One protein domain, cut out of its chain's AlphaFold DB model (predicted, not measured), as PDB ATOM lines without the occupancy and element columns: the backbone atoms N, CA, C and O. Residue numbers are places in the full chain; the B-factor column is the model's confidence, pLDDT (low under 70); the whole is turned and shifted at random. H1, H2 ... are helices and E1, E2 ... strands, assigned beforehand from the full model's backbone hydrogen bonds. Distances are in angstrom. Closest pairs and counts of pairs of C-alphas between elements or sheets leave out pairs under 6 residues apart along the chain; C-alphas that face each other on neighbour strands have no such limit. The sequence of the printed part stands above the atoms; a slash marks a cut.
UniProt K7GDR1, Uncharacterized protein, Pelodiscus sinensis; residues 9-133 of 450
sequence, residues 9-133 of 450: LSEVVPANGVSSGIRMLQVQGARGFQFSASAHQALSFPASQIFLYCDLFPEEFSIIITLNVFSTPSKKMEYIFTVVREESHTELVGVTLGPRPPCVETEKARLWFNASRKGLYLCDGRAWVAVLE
ATOM      1  N   LEU A   9      -9.156  23.202 -45.847       70.56
ATOM      2  CA  LEU A   9     -10.109  22.722 -44.848       70.56
ATOM      3  C   LEU A   9      -9.482  21.659 -43.944       70.56
ATOM      4  O   LEU A   9      -9.812  21.614 -42.760       70.56
ATOM      5  N   SER A  10      -8.566  20.846 -44.475       71.69
ATOM      6  CA  SER A  10      -7.829  19.858 -43.682       71.69
ATOM      7  C   SER A  10      -6.917  20.486 -42.615       71.69
ATOM      8  O   SER A  10      -6.687  19.862 -41.582       71.69
ATOM      9  N   GLU A  11      -6.484  21.737 -42.808       71.81
ATOM     10  CA  GLU A  11      -5.643  22.466 -41.846       71.81
ATOM     11  C   GLU A  11      -6.446  23.023 -40.661       71.81
ATOM     12  O   GLU A  11      -5.944  23.107 -39.540       71.81
ATOM     13  N   VAL A  12      -7.713  23.394 -40.879       71.00
ATOM     14  CA  VAL A  12      -8.563  24.019 -39.843       71.00
ATOM     15  C   VAL A  12      -9.593  23.080 -39.219       71.00
ATOM     16  O   VAL A  12     -10.167  23.405 -38.178       71.00
ATOM     17  N   VAL A  13      -9.847  21.915 -39.820       70.00
ATOM     18  CA  VAL A  13     -10.779  20.912 -39.287       70.00
ATOM     19  C   VAL A  13      -9.992  19.755 -38.651       70.00
ATOM     20  O   VAL A  13      -9.324  19.011 -39.365       70.00
ATOM     21  N   PRO A  14     -10.087  19.533 -37.323       62.75
ATOM     22  CA  PRO A  14      -9.339  18.472 -36.652       62.75
ATOM     23  C   PRO A  14      -9.701  17.078 -37.179       62.75
ATOM     24  O   PRO A  14     -10.875  16.703 -37.219       62.75
ATOM     25  N   ALA A  15      -8.689  16.258 -37.475       60.12
ATOM     26  CA  ALA A  15      -8.868  14.882 -37.956       60.12
ATOM     27  C   ALA A  15      -9.627  13.959 -36.972       60.12
ATOM     28  O   ALA A  15     -10.203  12.956 -37.390       60.12
ATOM     29  N   ASN A  16      -9.653  14.299 -35.675       56.78
ATOM     30  CA  ASN A  16     -10.101  13.411 -34.593       56.78
ATOM     31  C   ASN A  16     -11.411  13.821 -33.900       56.78
ATOM     32  O   ASN A  16     -11.768  13.237 -32.878       56.78
ATOM     33  N   GLY A  17     -12.152  14.802 -34.414       56.84
ATOM     34  CA  GLY A  17     -13.423  15.172 -33.799       56.84
ATOM     35  C   GLY A  17     -13.908  16.543 -34.217       56.84
ATOM     36  O   GLY A  17     -13.138  17.489 -34.346       56.84
ATOM     37  N   VAL A  18     -15.212  16.632 -34.441       55.56
ATOM     38  CA  VAL A  18     -15.857  17.830 -34.956       55.56
ATOM     39  C   VAL A  18     -15.898  18.894 -33.855       55.56
ATOM     40  O   VAL A  18     -16.599  18.723 -32.858       55.56
ATOM     41  N   SER A  19     -15.134  19.977 -34.019       60.06
ATOM     42  CA  SER A  19     -15.201  21.158 -33.149       60.06
ATOM     43  C   SER A  19     -16.646  21.652 -33.002       60.06
ATOM     44  O   SER A  19     -17.451  21.540 -33.931       60.06
ATOM     45  N   SER A  20     -16.978  22.220 -31.837       64.12
ATOM     46  CA  SER A  20     -18.300  22.799 -31.564       64.12
ATOM     47  C   SER A  20     -18.746  23.719 -32.705       64.12
ATOM     48  O   SER A  20     -18.102  24.727 -32.984       64.12
ATOM     49  N   GLY A  21     -19.865  23.381 -33.351       68.25
ATOM     50  CA  GLY A  21     -20.449  24.195 -34.415       68.25
ATOM     51  C   GLY A  21     -20.034  23.831 -35.842       68.25
ATOM     52  O   GLY A  21     -20.426  24.556 -36.756       68.25
ATOM     53  N   ILE A  22     -19.302  22.736 -36.052       74.31
ATOM     54  CA  ILE A  22     -19.057  22.130 -37.371       74.31
ATOM     55  C   ILE A  22     -19.860  20.818 -37.449       74.31
ATOM     56  O   ILE A  22     -20.139  20.194 -36.428       74.31
ATOM     57  N   ARG A  23     -20.284  20.384 -38.637       76.44
ATOM     58  CA  ARG A  23     -20.918  19.075 -38.867       76.44
ATOM     59  C   ARG A  23     -20.507  18.532 -40.227       76.44
ATOM     60  O   ARG A  23     -20.731  19.190 -41.233       76.44
ATOM     61  N   MET A  24     -19.955  17.323 -40.285       77.25
ATOM     62  CA  MET A  24     -19.715  16.658 -41.570       77.25
ATOM     63  C   MET A  24     -21.047  16.183 -42.167       77.25
ATOM     64  O   MET A  24     -21.888  15.610 -41.468       77.25
ATOM     65  N   LEU A  25     -21.246  16.453 -43.452       76.44
ATOM     66  CA  LEU A  25     -22.403  16.047 -44.238       76.44
ATOM     67  C   LEU A  25     -21.935  15.279 -45.469       76.44
ATOM     68  O   LEU A  25     -20.899  15.583 -46.056       76.44
ATOM     69  N   GLN A  26     -22.743  14.315 -45.897       78.44
ATOM     70  CA  GLN A  26     -22.550  13.630 -47.165       78.44
ATOM     71  C   GLN A  26     -23.825  13.752 -47.996       78.44
ATOM     72  O   GLN A  26     -24.905  13.386 -47.535       78.44
ATOM     73  N   VAL A  27     -23.704  14.287 -49.209       70.00
ATOM     74  CA  VAL A  27     -24.826  14.507 -50.131       70.00
ATOM     75  C   VAL A  27     -24.404  14.014 -51.509       70.00
ATOM     76  O   VAL A  27     -23.374  14.439 -52.021       70.00
ATOM     77  N   GLN A  28     -25.176  13.094 -52.096       74.25
ATOM     78  CA  GLN A  28     -24.930  12.550 -53.444       74.25
ATOM     79  C   GLN A  28     -23.492  12.031 -53.660       74.25
ATOM     80  O   GLN A  28     -22.902  12.194 -54.720       74.25
ATOM     81  N   GLY A  29     -22.903  11.412 -52.632       74.19
ATOM     82  CA  GLY A  29     -21.543  10.864 -52.689       74.19
ATOM     83  C   GLY A  29     -20.424  11.859 -52.353       74.19
ATOM     84  O   GLY A  29     -19.345  11.413 -51.971       74.19
ATOM     85  N   ALA A  30     -20.682  13.171 -52.373       68.50
ATOM     86  CA  ALA A  30     -19.723  14.191 -51.952       68.50
ATOM     87  C   ALA A  30     -19.751  14.386 -50.428       68.50
ATOM     88  O   ALA A  30     -20.826  14.447 -49.826       68.50
ATOM     89  N   ARG A  31     -18.574  14.490 -49.798       74.19
ATOM     90  CA  ARG A  31     -18.418  14.840 -48.374       74.19
ATOM     91  C   ARG A  31     -18.147  16.338 -48.252       74.19
ATOM     92  O   ARG A  31     -17.352  16.874 -49.015       74.19
ATOM     93  N   GLY A  32     -18.784  16.996 -47.293       74.62
ATOM     94  CA  GLY A  32     -18.594  18.416 -47.006       74.62
ATOM     95  C   GLY A  32     -18.819  18.731 -45.530       74.62
ATOM     96  O   GLY A  32     -19.210  17.864 -44.749       74.62
ATOM     97  N   PHE A  33     -18.586  19.982 -45.146       76.62
ATOM     98  CA  PHE A  33     -18.778  20.457 -43.777       76.62
ATOM     99  C   PHE A  33     -19.849  21.552 -43.740       76.62
ATOM    100  O   PHE A  33     -19.866  22.454 -44.571       76.62
ATOM    101  N   GLN A  34     -20.762  21.456 -42.778       74.12
ATOM    102  CA  GLN A  34     -21.740  22.477 -42.426       74.12
ATOM    103  C   GLN A  34     -21.255  23.225 -41.191       74.12
ATOM    104  O   GLN A  34     -20.889  22.609 -40.190       74.12
ATOM    105  N   PHE A  35     -21.305  24.550 -41.252       72.69
ATOM    106  CA  PHE A  35     -20.835  25.435 -40.194       72.69
ATOM    107  C   PHE A  35     -22.014  26.179 -39.563       72.69
ATOM    108  O   PHE A  35     -22.917  26.644 -40.254       72.69
ATOM    109  N   SER A  36     -22.027  26.272 -38.235       68.62
ATOM    110  CA  SER A  36     -22.987  27.079 -37.478       68.62
ATOM    111  C   SER A  36     -22.563  28.551 -37.449       68.62
ATOM    112  O   SER A  36     -21.373  28.859 -37.484       68.62
ATOM    113  N   ALA A  37     -23.523  29.464 -37.285       61.12
ATOM    114  CA  ALA A  37     -23.268  30.908 -37.196       61.12
ATOM    115  C   ALA A  37     -22.410  31.338 -35.980       61.12
ATOM    116  O   ALA A  37     -22.051  32.503 -35.850       61.12
ATOM    117  N   SER A  38     -22.101  30.428 -35.057       59.69
ATOM    118  CA  SER A  38     -21.187  30.659 -33.929       59.69
ATOM    119  C   SER A  38     -19.751  30.196 -34.205       59.69
ATOM    120  O   SER A  38     -18.868  30.471 -33.402       59.69
ATOM    121  N   ALA A  39     -19.495  29.505 -35.322       59.91
ATOM    122  CA  ALA A  39     -18.196  28.900 -35.630       59.91
ATOM    123  C   ALA A  39     -17.236  29.821 -36.412       59.91
ATOM    124  O   ALA A  39     -16.121  29.405 -36.713       59.91
ATOM    125  N   HIS A  40     -17.623  31.064 -36.731       57.44
ATOM    126  CA  HIS A  40     -16.835  31.971 -37.584       57.44
ATOM    127  C   HIS A  40     -15.417  32.259 -37.062       57.44
ATOM    128  O   HIS A  40     -14.513  32.485 -37.857       57.44
ATOM    129  N   GLN A  41     -15.208  32.229 -35.743       56.28
ATOM    130  CA  GLN A  41     -13.887  32.436 -35.133       56.28
ATOM    131  C   GLN A  41     -13.043  31.154 -35.054       56.28
ATOM    132  O   GLN A  41     -11.852  31.231 -34.784       56.28
ATOM    133  N   ALA A  42     -13.639  29.979 -35.276       58.84
ATOM    134  CA  ALA A  42     -12.958  28.694 -35.123       58.84
ATOM    135  C   ALA A  42     -12.208  28.238 -36.389       58.84
ATOM    136  O   ALA A  42     -11.519  27.225 -36.344       58.84
ATOM    137  N   LEU A  43     -12.357  28.949 -37.515       71.19
ATOM    138  CA  LEU A  43     -11.858  28.546 -38.837       71.19
ATOM    139  C   LEU A  43     -10.991  29.638 -39.464       71.19
ATOM    140  O   LEU A  43     -11.271  30.139 -40.551       71.19
ATOM    141  N   SER A  44      -9.939  30.020 -38.752       74.69
ATOM    142  CA  SER A  44      -8.903  30.920 -39.252       74.69
ATOM    143  C   SER A  44      -7.557  30.214 -39.218       74.69
ATOM    144  O   SER A  44      -7.241  29.546 -38.237       74.69
ATOM    145  N   PHE A  45      -6.747  30.425 -40.246       76.00
ATOM    146  CA  PHE A  45      -5.357  29.989 -40.297       76.00
ATOM    147  C   PHE A  45      -4.477  31.194 -40.666       76.00
ATOM    148  O   PHE A  45      -4.917  32.063 -41.429       76.00
ATOM    149  N   PRO A  46      -3.245  31.288 -40.139       76.69
ATOM    150  CA  PRO A  46      -2.276  32.271 -40.599       76.69
ATOM    151  C   PRO A  46      -1.989  32.084 -42.088       76.69
ATOM    152  O   PRO A  46      -1.673  30.983 -42.537       76.69
ATOM    153  N   ALA A  47      -2.047  33.172 -42.855       72.19
ATOM    154  CA  ALA A  47      -1.778  33.147 -44.292       72.19
ATOM    155  C   ALA A  47      -0.375  32.583 -44.606       72.19
ATOM    156  O   ALA A  47      -0.195  31.908 -45.616       72.19
ATOM    157  N   SER A  48       0.588  32.767 -43.696       70.44
ATOM    158  CA  SER A  48       1.948  32.216 -43.765       70.44
ATOM    159  C   SER A  48       2.017  30.685 -43.808       70.44
ATOM    160  O   SER A  48       3.012  30.142 -44.279       70.44
ATOM    161  N   GLN A  49       0.975  29.973 -43.362       71.81
ATOM    162  CA  GLN A  49       0.900  28.509 -43.465       71.81
ATOM    163  C   GLN A  49       0.597  28.033 -44.892       71.81
ATOM    164  O   GLN A  49       0.885  26.889 -45.232       71.81
ATOM    165  N   ILE A  50       0.042  28.909 -45.733       68.75
ATOM    166  CA  ILE A  50      -0.322  28.609 -47.124       68.75
ATOM    167  C   ILE A  50       0.633  29.300 -48.093       68.75
ATOM    168  O   ILE A  50       1.093  28.700 -49.061       68.75
ATOM    169  N   PHE A  51       0.964  30.559 -47.817       67.75
ATOM    170  CA  PHE A  51       1.874  31.370 -48.614       67.75
ATOM    171  C   PHE A  51       3.286  31.266 -48.039       67.75
ATOM    172  O   PHE A  51       3.842  32.218 -47.490       67.75
ATOM    173  N   LEU A  52       3.861  30.067 -48.146       59.31
ATOM    174  CA  LEU A  52       5.256  29.836 -47.794       59.31
ATOM    175  C   LEU A  52       6.127  30.714 -48.711       59.31
ATOM    176  O   LEU A  52       6.049  30.594 -49.931       59.31
ATOM    177  N   TYR A  53       6.947  31.585 -48.113       55.28
ATOM    178  CA  TYR A  53       7.906  32.488 -48.777       55.28
ATOM    179  C   TYR A  53       7.357  33.776 -49.416       55.28
ATOM    180  O   TYR A  53       8.063  34.380 -50.224       55.28
ATOM    181  N   CYS A  54       6.157  34.243 -49.054       54.25
ATOM    182  CA  CYS A  54       5.663  35.534 -49.543       54.25
ATOM    183  C   CYS A  54       5.006  36.355 -48.423       54.25
ATOM    184  O   CYS A  54       3.924  36.021 -47.950       54.25
ATOM    185  N   ASP A  55       5.646  37.465 -48.040       54.59
ATOM    186  CA  ASP A  55       5.106  38.435 -47.067       54.59
ATOM    187  C   ASP A  55       4.011  39.338 -47.679       54.59
ATOM    188  O   ASP A  55       3.396  40.166 -47.007       54.59
ATOM    189  N   LEU A  56       3.771  39.181 -48.983       54.38
ATOM    190  CA  LEU A  56       2.743  39.856 -49.763       54.38
ATOM    191  C   LEU A  56       1.879  38.800 -50.458       54.38
ATOM    192  O   LEU A  56       2.344  37.707 -50.767       54.38
ATOM    193  N   PHE A  57       0.610  39.114 -50.702       56.75
ATOM    194  CA  PHE A  57      -0.281  38.226 -51.446       56.75
ATOM    195  C   PHE A  57       0.341  37.912 -52.833       56.75
ATOM    196  O   PHE A  57       0.747  38.867 -53.498       56.75
ATOM    197  N   PRO A  58       0.475  36.641 -53.277       55.88
ATOM    198  CA  PRO A  58       1.054  36.328 -54.589       55.88
ATOM    199  C   PRO A  58       0.264  36.982 -55.733       55.88
ATOM    200  O   PRO A  58      -0.958  37.104 -55.642       55.88
ATOM    201  N   GLU A  59       0.955  37.355 -56.822       54.59
ATOM    202  CA  GLU A  59       0.328  37.928 -58.030       54.59
ATOM    203  C   GLU A  59      -0.753  37.006 -58.620       54.59
ATOM    204  O   GLU A  59      -1.737  37.489 -59.174       54.59
ATOM    205  N   GLU A  60      -0.614  35.685 -58.446       58.31
ATOM    206  CA  GLU A  60      -1.561  34.685 -58.936       58.31
ATOM    207  C   GLU A  60      -1.888  33.649 -57.852       58.31
ATOM    208  O   GLU A  60      -1.032  32.891 -57.393       58.31
ATOM    209  N   PHE A  61      -3.157  33.583 -57.454       63.88
ATOM    210  CA  PHE A  61      -3.699  32.519 -56.611       63.88
ATOM    211  C   PHE A  61      -5.139  32.214 -57.014       63.88
ATOM    212  O   PHE A  61      -5.822  33.024 -57.637       63.88
ATOM    213  N   SER A  62      -5.621  31.030 -56.653       64.19
ATOM    214  CA  SER A  62      -7.000  30.619 -56.907       64.19
ATOM    215  C   SER A  62      -7.575  29.945 -55.674       64.19
ATOM    216  O   SER A  62      -6.927  29.102 -55.059       64.19
ATOM    217  N   ILE A  63      -8.805  30.313 -55.325       68.75
ATOM    218  CA  ILE A  63      -9.564  29.699 -54.237       68.75
ATOM    219  C   ILE A  63     -10.807  29.070 -54.850       68.75
ATOM    220  O   ILE A  63     -11.565  29.739 -55.550       68.75
ATOM    221  N   ILE A  64     -11.016  27.781 -54.583       69.88
ATOM    222  CA  ILE A  64     -12.196  27.045 -55.036       69.88
ATOM    223  C   ILE A  64     -13.106  26.828 -53.832       69.88
ATOM    224  O   ILE A  64     -12.699  26.223 -52.843       69.88
ATOM    225  N   ILE A  65     -14.344  27.314 -53.924       72.00
ATOM    226  CA  ILE A  65     -15.358  27.142 -52.882       72.00
ATOM    227  C   ILE A  65     -16.597  26.514 -53.510       72.00
ATOM    228  O   ILE A  65     -17.212  27.095 -54.403       72.00
ATOM    229  N   THR A  66     -16.987  25.343 -53.013       72.25
ATOM    230  CA  THR A  66     -18.225  24.667 -53.419       72.25
ATOM    231  C   THR A  66     -19.279  24.868 -52.341       72.25
ATOM    232  O   THR A  66     -19.123  24.391 -51.218       72.25
ATOM    233  N   LEU A  67     -20.362  25.573 -52.674       71.88
ATOM    234  CA  LEU A  67     -21.450  25.884 -51.746       71.88
ATOM    235  C   LEU A  67     -22.734  25.169 -52.159       71.88
ATOM    236  O   LEU A  67     -23.142  25.235 -53.317       71.88
ATOM    237  N   ASN A  68     -23.407  24.545 -51.193       69.19
ATOM    238  CA  ASN A  68     -24.770  24.053 -51.360       69.19
ATOM    239  C   ASN A  68     -25.736  24.970 -50.596       69.19
ATOM    240  O   ASN A  68     -25.716  25.010 -49.365       69.19
ATOM    241  N   VAL A  69     -26.548  25.737 -51.327       66.69
ATOM    242  CA  VAL A  69     -27.451  26.750 -50.765       66.69
ATOM    243  C   VAL A  69     -28.885  26.221 -50.799       66.69
ATOM    244  O   VAL A  69     -29.542  26.265 -51.834       66.69
ATOM    245  N   PHE A  70     -29.381  25.732 -49.659       60.78
ATOM    246  CA  PHE A  70     -30.753  25.213 -49.531       60.78
ATOM    247  C   PHE A  70     -31.814  26.325 -49.435       60.78
ATOM    248  O   PHE A  70     -32.954  26.132 -49.847       60.78
ATOM    249  N   SER A  71     -31.447  27.489 -48.889       60.56
ATOM    250  CA  SER A  71     -32.301  28.679 -48.789       60.56
ATOM    251  C   SER A  71     -31.443  29.932 -48.619       60.56
ATOM    252  O   SER A  71     -30.510  29.918 -47.818       60.56
ATOM    253  N   THR A  72     -31.765  31.026 -49.306       57.12
ATOM    254  CA  THR A  72     -31.102  32.320 -49.092       57.12
ATOM    255  C   THR A  72     -31.600  32.967 -47.792       57.12
ATOM    256  O   THR A  72     -32.807  33.186 -47.650       57.12
ATOM    257  N   PRO A  73     -30.717  33.309 -46.832       55.91
ATOM    258  CA  PRO A  73     -31.122  34.031 -45.631       55.91
ATOM    259  C   PRO A  73     -31.706  35.393 -46.021       55.91
ATOM    260  O   PRO A  73     -31.021  36.239 -46.591       55.91
ATOM    261  N   SER A  74     -32.982  35.633 -45.716       55.44
ATOM    262  CA  SER A  74     -33.721  36.797 -46.230       55.44
ATOM    263  C   SER A  74     -33.264  38.151 -45.674       55.44
ATOM    264  O   SER A  74     -33.723  39.188 -46.153       55.44
ATOM    265  N   LYS A  75     -32.389  38.176 -44.657       60.91
ATOM    266  CA  LYS A  75     -32.013  39.413 -43.944       60.91
ATOM    267  C   LYS A  75     -30.554  39.519 -43.498       60.91
ATOM    268  O   LYS A  75     -30.202  40.539 -42.913       60.91
ATOM    269  N   LYS A  76     -29.710  38.506 -43.718       68.31
ATOM    270  CA  LYS A  76     -28.348  38.490 -43.164       68.31
ATOM    271  C   LYS A  76     -27.317  38.327 -44.271       68.31
ATOM    272  O   LYS A  76     -27.463  37.455 -45.120       68.31
ATOM    273  N   MET A  77     -26.313  39.197 -44.255       72.25
ATOM    274  CA  MET A  77     -25.090  39.015 -45.028       72.25
ATOM    275  C   MET A  77     -24.176  38.053 -44.281       72.25
ATOM    276  O   MET A  77     -23.947  38.219 -43.082       72.25
ATOM    277  N   GLU A  78     -23.666  37.066 -44.999       76.81
ATOM    278  CA  GLU A  78     -22.717  36.080 -44.501       76.81
ATOM    279  C   GLU A  78     -21.436  36.160 -45.323       76.81
ATOM    280  O   GLU A  78     -21.468  36.384 -46.532       76.81
ATOM    281  N   TYR A  79     -20.293  35.988 -44.668       79.31
ATOM    282  CA  TYR A  79     -19.016  35.895 -45.358       79.31
ATOM    283  C   TYR A  79     -18.759  34.440 -45.725       79.31
ATOM    284  O   TYR A  79     -18.740  33.568 -44.858       79.31
ATOM    285  N   ILE A  80     -18.565  34.190 -47.017       78.44
ATOM    286  CA  ILE A  80     -18.108  32.897 -47.531       78.44
ATOM    287  C   ILE A  80     -16.604  32.762 -47.277       78.44
ATOM    288  O   ILE A  80     -16.125  31.701 -46.886       78.44
ATOM    289  N   PHE A  81     -15.863  33.841 -47.524       79.31
ATOM    290  CA  PHE A  81     -14.413  33.898 -47.409       79.31
ATOM    291  C   PHE A  81     -13.974  35.337 -47.148       79.31
ATOM    292  O   PHE A  81     -14.506  36.263 -47.763       79.31
ATOM    293  N   THR A  82     -13.001  35.519 -46.258       80.38
ATOM    294  CA  THR A  82     -12.395  36.820 -45.956       80.38
ATOM    295  C   THR A  82     -10.898  36.688 -45.760       80.38
ATOM    296  O   THR A  82     -10.446  35.813 -45.024       80.38
ATOM    297  N   VAL A  83     -10.147  37.619 -46.336       78.19
ATOM    298  CA  VAL A  83      -8.740  37.868 -46.022       78.19
ATOM    299  C   VAL A  83      -8.677  39.134 -45.190       78.19
ATOM    300  O   VAL A  83      -9.203  40.170 -45.600       78.19
ATOM    301  N   VAL A  84      -8.023  39.065 -44.036       79.50
ATOM    302  CA  VAL A  84      -7.834  40.205 -43.137       79.50
ATOM    303  C   VAL A  84      -6.351  40.416 -42.864       79.50
ATOM    304  O   VAL A  84      -5.569  39.468 -42.875       79.50
ATOM    305  N   ARG A  85      -5.957  41.661 -42.604       80.56
ATOM    306  CA  ARG A  85      -4.618  41.972 -42.088       80.56
ATOM    307  C   ARG A  85      -4.529  41.506 -40.632       80.56
ATOM    308  O   ARG A  85      -5.395  41.860 -39.840       80.56
ATOM    309  N   GLU A  86      -3.492  40.745 -40.292       73.44
ATOM    310  CA  GLU A  86      -3.351  40.085 -38.983       73.44
ATOM    311  C   GLU A  86      -3.379  41.071 -37.804       73.44
ATOM    312  O   GLU A  86      -4.137  40.878 -36.862       73.44
ATOM    313  N   GLU A  87      -2.625  42.170 -37.887       77.69
ATOM    314  CA  GLU A  87      -2.489  43.125 -36.778       77.69
ATOM    315  C   GLU A  87      -3.711  44.035 -36.579       77.69
ATOM    316  O   GLU A  87      -4.032  44.424 -35.458       77.69
ATOM    317  N   SER A  88      -4.386  44.418 -37.666       81.00
ATOM    318  CA  SER A  88      -5.470  45.412 -37.640       81.00
ATOM    319  C   SER A  88      -6.862  44.808 -37.809       81.00
ATOM    320  O   SER A  88      -7.854  45.529 -37.696       81.00
ATOM    321  N   HIS A  89      -6.947  43.521 -38.155       74.06
ATOM    322  CA  HIS A  89      -8.167  42.836 -38.588       74.06
ATOM    323  C   HIS A  89      -8.920  43.552 -39.726       74.06
ATOM    324  O   HIS A  89     -10.118  43.344 -39.916       74.06
ATOM    325  N   THR A  90      -8.237  44.397 -40.508       79.19
ATOM    326  CA  THR A  90      -8.861  45.098 -41.639       79.19
ATOM    327  C   THR A  90      -9.063  44.137 -42.801       79.19
ATOM    328  O   THR A  90      -8.105  43.493 -43.232       79.19
ATOM    329  N   GLU A  91     -10.283  44.076 -43.328       76.19
ATOM    330  CA  GLU A  91     -10.640  43.275 -44.501       76.19
ATOM    331  C   GLU A  91      -9.902  43.766 -45.753       76.19
ATOM    332  O   GLU A  91      -9.945  44.948 -46.087       76.19
ATOM    333  N   LEU A  92      -9.217  42.844 -46.431       75.19
ATOM    334  CA  LEU A  92      -8.521  43.076 -47.697       75.19
ATOM    335  C   LEU A  92      -9.342  42.555 -48.881       75.19
ATOM    336  O   LEU A  92      -9.448  43.226 -49.901       75.19
ATOM    337  N   VAL A  93      -9.936  41.367 -48.737       77.19
ATOM    338  CA  VAL A  93     -10.824  40.744 -49.727       77.19
ATOM    339  C   VAL A  93     -11.932  40.023 -48.975       77.19
ATOM    340  O   VAL A  93     -11.647  39.271 -48.044       77.19
ATOM    341  N   GLY A  94     -13.179  40.206 -49.395       80.50
ATOM    342  CA  GLY A  94     -14.327  39.500 -48.835       80.50
ATOM    343  C   GLY A  94     -15.284  39.048 -49.927       80.50
ATOM    344  O   GLY A  94     -15.653  39.838 -50.796       80.50
ATOM    345  N   VAL A  95     -15.690  37.777 -49.872       84.38
ATOM    346  CA  VAL A  95     -16.778  37.222 -50.684       84.38
ATOM    347  C   VAL A  95     -17.998  37.075 -49.787       84.38
ATOM    348  O   VAL A  95     -18.000  36.277 -48.847       84.38
ATOM    349  N   THR A  96     -19.037  37.849 -50.077       86.38
ATOM    350  CA  THR A  96     -20.274  37.877 -49.287       86.38
ATOM    351  C   THR A  96     -21.413  37.145 -49.987       86.38
ATOM    352  O   THR A  96     -21.555  37.207 -51.208       86.38
ATOM    353  N   LEU A  97     -22.246  36.467 -49.203       84.38
ATOM    354  CA  LEU A  97     -23.491  35.826 -49.609       84.38
ATOM    355  C   LEU A  97     -24.657  36.500 -48.886       84.38
ATOM    356  O   LEU A  97     -24.619  36.676 -47.670       84.38
ATOM    357  N   GLY A  98     -25.713  36.848 -49.618       78.19
ATOM    358  CA  GLY A  98     -26.912  37.448 -49.030       78.19
ATOM    359  C   GLY A  98     -27.556  38.519 -49.916       78.19
ATOM    360  O   GLY A  98     -27.306  38.545 -51.127       78.19
ATOM    361  N   PRO A  99     -28.416  39.385 -49.341       81.06
ATOM    362  CA  PRO A  99     -29.054  40.474 -50.078       81.06
ATOM    363  C   PRO A  99     -28.018  41.455 -50.645       81.06
ATOM    364  O   PRO A  99     -26.925  41.593 -50.101       81.06
ATOM    365  N   ARG A 100     -28.373  42.141 -51.741       85.25
ATOM    366  CA  ARG A 100     -27.462  43.039 -52.469       85.25
ATOM    367  C   ARG A 100     -26.924  44.152 -51.548       85.25
ATOM    368  O   ARG A 100     -27.731  44.973 -51.103       85.25
ATOM    369  N   PRO A 101     -25.603  44.223 -51.295       84.00
ATOM    370  CA  PRO A 101     -25.020  45.275 -50.472       84.00
ATOM    371  C   PRO A 101     -24.957  46.612 -51.228       84.00
ATOM    372  O   PRO A 101     -24.967  46.622 -52.468       84.00
ATOM    373  N   PRO A 102     -24.843  47.751 -50.519       86.31
ATOM    374  CA  PRO A 102     -24.394  48.986 -51.150       86.31
ATOM    375  C   PRO A 102     -22.978  48.795 -51.715       86.31
ATOM    376  O   PRO A 102     -22.185  48.030 -51.171       86.31
ATOM    377  N   CYS A 103     -22.688  49.463 -52.829       88.00
ATOM    378  CA  CYS A 103     -21.339  49.559 -53.376       88.00
ATOM    379  C   CYS A 103     -20.971  51.036 -53.449       88.00
ATOM    380  O   CYS A 103     -21.419  51.744 -54.352       88.00
ATOM    381  N   VAL A 104     -20.215  51.496 -52.459       89.19
ATOM    382  CA  VAL A 104     -19.580  52.812 -52.438       89.19
ATOM    383  C   VAL A 104     -18.072  52.642 -52.209       89.19
ATOM    384  O   VAL A 104     -17.572  51.521 -52.117       89.19
ATOM    385  N   GLU A 105     -17.310  53.737 -52.158       82.94
ATOM    386  CA  GLU A 105     -15.837  53.681 -52.103       82.94
ATOM    387  C   GLU A 105     -15.307  52.852 -50.912       82.94
ATOM    388  O   GLU A 105     -14.243  52.247 -51.015       82.94
ATOM    389  N   THR A 106     -16.059  52.760 -49.807       82.44
ATOM    390  CA  THR A 106     -15.710  51.934 -48.636       82.44
ATOM    391  C   THR A 106     -15.831  50.429 -48.876       82.44
ATOM    392  O   THR A 106     -15.196  49.656 -48.162       82.44
ATOM    393  N   GLU A 107     -16.610  49.995 -49.869       78.69
ATOM    394  CA  GLU A 107     -16.762  48.586 -50.261       78.69
ATOM    395  C   GLU A 107     -16.025  48.245 -51.559       78.69
ATOM    396  O   GLU A 107     -16.204  47.151 -52.103       78.69
ATOM    397  N   LYS A 108     -15.196  49.155 -52.076       80.62
ATOM    398  CA  LYS A 108     -14.395  48.903 -53.272       80.62
ATOM    399  C   LYS A 108     -13.566  47.627 -53.115       80.62
ATOM    400  O   LYS A 108     -13.014  47.360 -52.052       80.62
ATOM    401  N   ALA A 109     -13.483  46.853 -54.193       78.94
ATOM    402  CA  ALA A 109     -12.835  45.545 -54.249       78.94
ATOM    403  C   ALA A 109     -13.506  44.426 -53.422       78.94
ATOM    404  O   ALA A 109     -12.965  43.324 -53.334       78.94
ATOM    405  N   ARG A 110     -14.713  44.646 -52.875       85.38
ATOM    406  CA  ARG A 110     -15.518  43.555 -52.307       85.38
ATOM    407  C   ARG A 110     -16.208  42.743 -53.389       85.38
ATOM    408  O   ARG A 110     -16.638  43.283 -54.410       85.38
ATOM    409  N   LEU A 111     -16.359  41.450 -53.120       88.88
ATOM    410  CA  LEU A 111     -17.075  40.507 -53.962       88.88
ATOM    411  C   LEU A 111     -18.419  40.141 -53.322       88.88
ATOM    412  O   LEU A 111     -18.524  39.855 -52.125       88.88
ATOM    413  N   TRP A 112     -19.461  40.114 -54.142       89.44
ATOM    414  CA  TRP A 112     -20.797  39.677 -53.757       89.44
ATOM    415  C   TRP A 112     -21.228  38.519 -54.645       89.44
ATOM    416  O   TRP A 112     -21.285  38.640 -55.869       89.44
ATOM    417  N   PHE A 113     -21.540  37.388 -54.021       86.69
ATOM    418  CA  PHE A 113     -22.075  36.220 -54.695       86.69
ATOM    419  C   PHE A 113     -23.599  36.183 -54.550       86.69
ATOM    420  O   PHE A 113     -24.155  36.001 -53.463       86.69
ATOM    421  N   ASN A 114     -24.292  36.331 -55.674       83.62
ATOM    422  CA  ASN A 114     -25.734  36.200 -55.757       83.62
ATOM    423  C   ASN A 114     -26.108  34.750 -56.084       83.62
ATOM    424  O   ASN A 114     -26.171  34.366 -57.252       83.62
ATOM    425  N   ALA A 115     -26.430  33.963 -55.054       77.25
ATOM    426  CA  ALA A 115     -26.816  32.562 -55.223       77.25
ATOM    427  C   ALA A 115     -28.047  32.363 -56.129       77.25
ATOM    428  O   ALA A 115     -28.108  31.375 -56.854       77.25
ATOM    429  N   SER A 116     -29.002  33.305 -56.141       75.25
ATOM    430  CA  SER A 116     -30.210  33.197 -56.979       75.25
ATOM    431  C   SER A 116     -29.914  33.363 -58.470       75.25
ATOM    432  O   SER A 116     -30.496  32.666 -59.294       75.25
ATOM    433  N   ARG A 117     -28.965  34.242 -58.811       73.62
ATOM    434  CA  ARG A 117     -28.500  34.460 -60.190       73.62
ATOM    435  C   ARG A 117     -27.275  33.625 -60.552       73.62
ATOM    436  O   ARG A 117     -26.780  33.737 -61.666       73.62
ATOM    437  N   LYS A 118     -26.764  32.828 -59.604       77.50
ATOM    438  CA  LYS A 118     -25.491  32.098 -59.709       77.50
ATOM    439  C   LYS A 118     -24.363  32.992 -60.259       77.50
ATOM    440  O   LYS A 118     -23.576  32.558 -61.093       77.50
ATOM    441  N   GLY A 119     -24.329  34.249 -59.810       82.88
ATOM    442  CA  GLY A 119     -23.424  35.280 -60.323       82.88
ATOM    443  C   GLY A 119     -22.509  35.853 -59.243       82.88
ATOM    444  O   GLY A 119     -22.929  36.011 -58.096       82.88
ATOM    445  N   LEU A 120     -21.268  36.169 -59.609       86.19
ATOM    446  CA  LEU A 120     -20.269  36.847 -58.788       86.19
ATOM    447  C   LEU A 120     -20.075  38.273 -59.306       86.19
ATOM    448  O   LEU A 120     -19.831  38.469 -60.495       86.19
ATOM    449  N   TYR A 121     -20.142  39.257 -58.415       89.06
ATOM    450  CA  TYR A 121     -20.009  40.673 -58.747       89.06
ATOM    451  C   TYR A 121     -18.893  41.321 -57.920       89.06
ATOM    452  O   TYR A 121     -18.729  40.985 -56.750       89.06
ATOM    453  N   LEU A 122     -18.166  42.272 -58.504       89.06
ATOM    454  CA  LEU A 122     -17.115  43.084 -57.883       89.06
ATOM    455  C   LEU A 122     -17.599  44.527 -57.722       89.06
ATOM    456  O   LEU A 122     -18.131  45.106 -58.666       89.06
ATOM    457  N   CYS A 123     -17.404  45.123 -56.549       89.12
ATOM    458  CA  CYS A 123     -17.671  46.543 -56.341       89.12
ATOM    459  C   CYS A 123     -16.481  47.392 -56.816       89.12
ATOM    460  O   CYS A 123     -15.370  47.255 -56.297       89.12
ATOM    461  N   ASP A 124     -16.704  48.301 -57.765       87.12
ATOM    462  CA  ASP A 124     -15.672  49.221 -58.280       87.12
ATOM    463  C   ASP A 124     -15.574  50.550 -57.494       87.12
ATOM    464  O   ASP A 124     -14.749  51.409 -57.814       87.12
ATOM    465  N   GLY A 125     -16.396  50.705 -56.449       84.44
ATOM    466  CA  GLY A 125     -16.551  51.925 -55.645       84.44
ATOM    467  C   GLY A 125     -17.774  52.772 -56.025       84.44
ATOM    468  O   GLY A 125     -18.101  53.730 -55.326       84.44
ATOM    469  N   ARG A 126     -18.479  52.422 -57.110       87.50
ATOM    470  CA  ARG A 126     -19.702  53.103 -57.575       87.50
ATOM    471  C   ARG A 126     -20.830  52.137 -57.917       87.50
ATOM    472  O   ARG A 126     -22.001  52.460 -57.724       87.50
ATOM    473  N   ALA A 127     -20.494  50.979 -58.474       89.25
ATOM    474  CA  ALA A 127     -21.435  49.980 -58.935       89.25
ATOM    475  C   ALA A 127     -20.882  48.557 -58.782       89.25
ATOM    476  O   ALA A 127     -19.682  48.305 -58.701       89.25
ATOM    477  N   TRP A 128     -21.811  47.605 -58.766       88.94
ATOM    478  CA  TRP A 128     -21.491  46.185 -58.848       88.94
ATOM    479  C   TRP A 128     -21.290  45.793 -60.313       88.94
ATOM    480  O   TRP A 128     -22.233  45.883 -61.101       88.94
ATOM    481  N   VAL A 129     -20.084  45.344 -60.652       87.12
ATOM    482  CA  VAL A 129     -19.678  44.861 -61.977       87.12
ATOM    483  C   VAL A 129     -19.695  43.334 -61.974       87.12
ATOM    484  O   VAL A 129     -19.147  42.719 -61.064       87.12
ATOM    485  N   ALA A 130     -20.337  42.700 -62.955       85.69
ATOM    486  CA  ALA A 130     -20.376  41.239 -63.044       85.69
ATOM    487  C   ALA A 130     -18.987  40.674 -63.394       85.69
ATOM    488  O   ALA A 130     -18.368  41.094 -64.367       85.69
ATOM    489  N   VAL A 131     -18.513  39.721 -62.591       83.81
ATOM    490  CA  VAL A 131     -17.271  38.956 -62.804       83.81
ATOM    491  C   VAL A 131     -17.592  37.582 -63.393       83.81
ATOM    492  O   VAL A 131     -16.891  37.103 -64.276       83.81
ATOM    493  N   LEU A 132     -18.678  36.964 -62.922       75.69
ATOM    494  CA  LEU A 132     -19.290  35.764 -63.489       75.69
ATOM    495  C   LEU A 132     -20.807  35.928 -63.419       75.69
ATOM    496  O   LEU A 132     -21.332  36.258 -62.361       75.69
ATOM    497  N   GLU A 133     -21.526  35.656 -64.501       68.38
ATOM    498  CA  GLU A 133     -22.990  35.601 -64.501       68.38
ATOM    499  C   GLU A 133     -23.431  34.312 -65.195       68.38
ATOM    500  O   GLU A 133     -22.817  33.883 -66.177       68.38
TER     501      GLU A 133
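This is residues 9 to 133 of the 450 residues of an uncharacterized protein of Pelodiscus sinensis (UniProt K7GDR1). With little regular structure, this domain is a strongly twisted sheet, E3 E4 E5 E6 E7, with the small hairpin E1 and E2 set apart across a long loop, residues 36 to 77. The 125 printed residues run H1, then E1 to E7; under half are in named elements, mostly strand. The larger sheet is mixed; the whole is compact, radius of gyration 15.9 A, spanning 47 by 39 by 25 A.

Find C-alpha 9 at (-10.109, 22.722, -44.848), where H1, residues 9 to 12, begins. Next come E1, 22 to 27; E2, 30 to 35, 16.3 A; E3, 78 to 84; E4, 91 to 97, 15.7 A; E5, 111 to 114; E6, 119 to 123; and E7, 128 to 132, ending at (-19.290, 35.764, -63.489).

H1 is not on the larger sheet. In antiparallel E1 and E2, N 25 and O 32 are 2.8 A apart. E4 and E5 are parallel, N 96 to O 111 2.9 A. E5 E6 E7 form a meander, each strand the antiparallel neighbour of the one before.

The printed part has no cut; links E2 to E3 and E4 to E5 are long. Confidence is under 70 in 41 residues, among them 50 to 64.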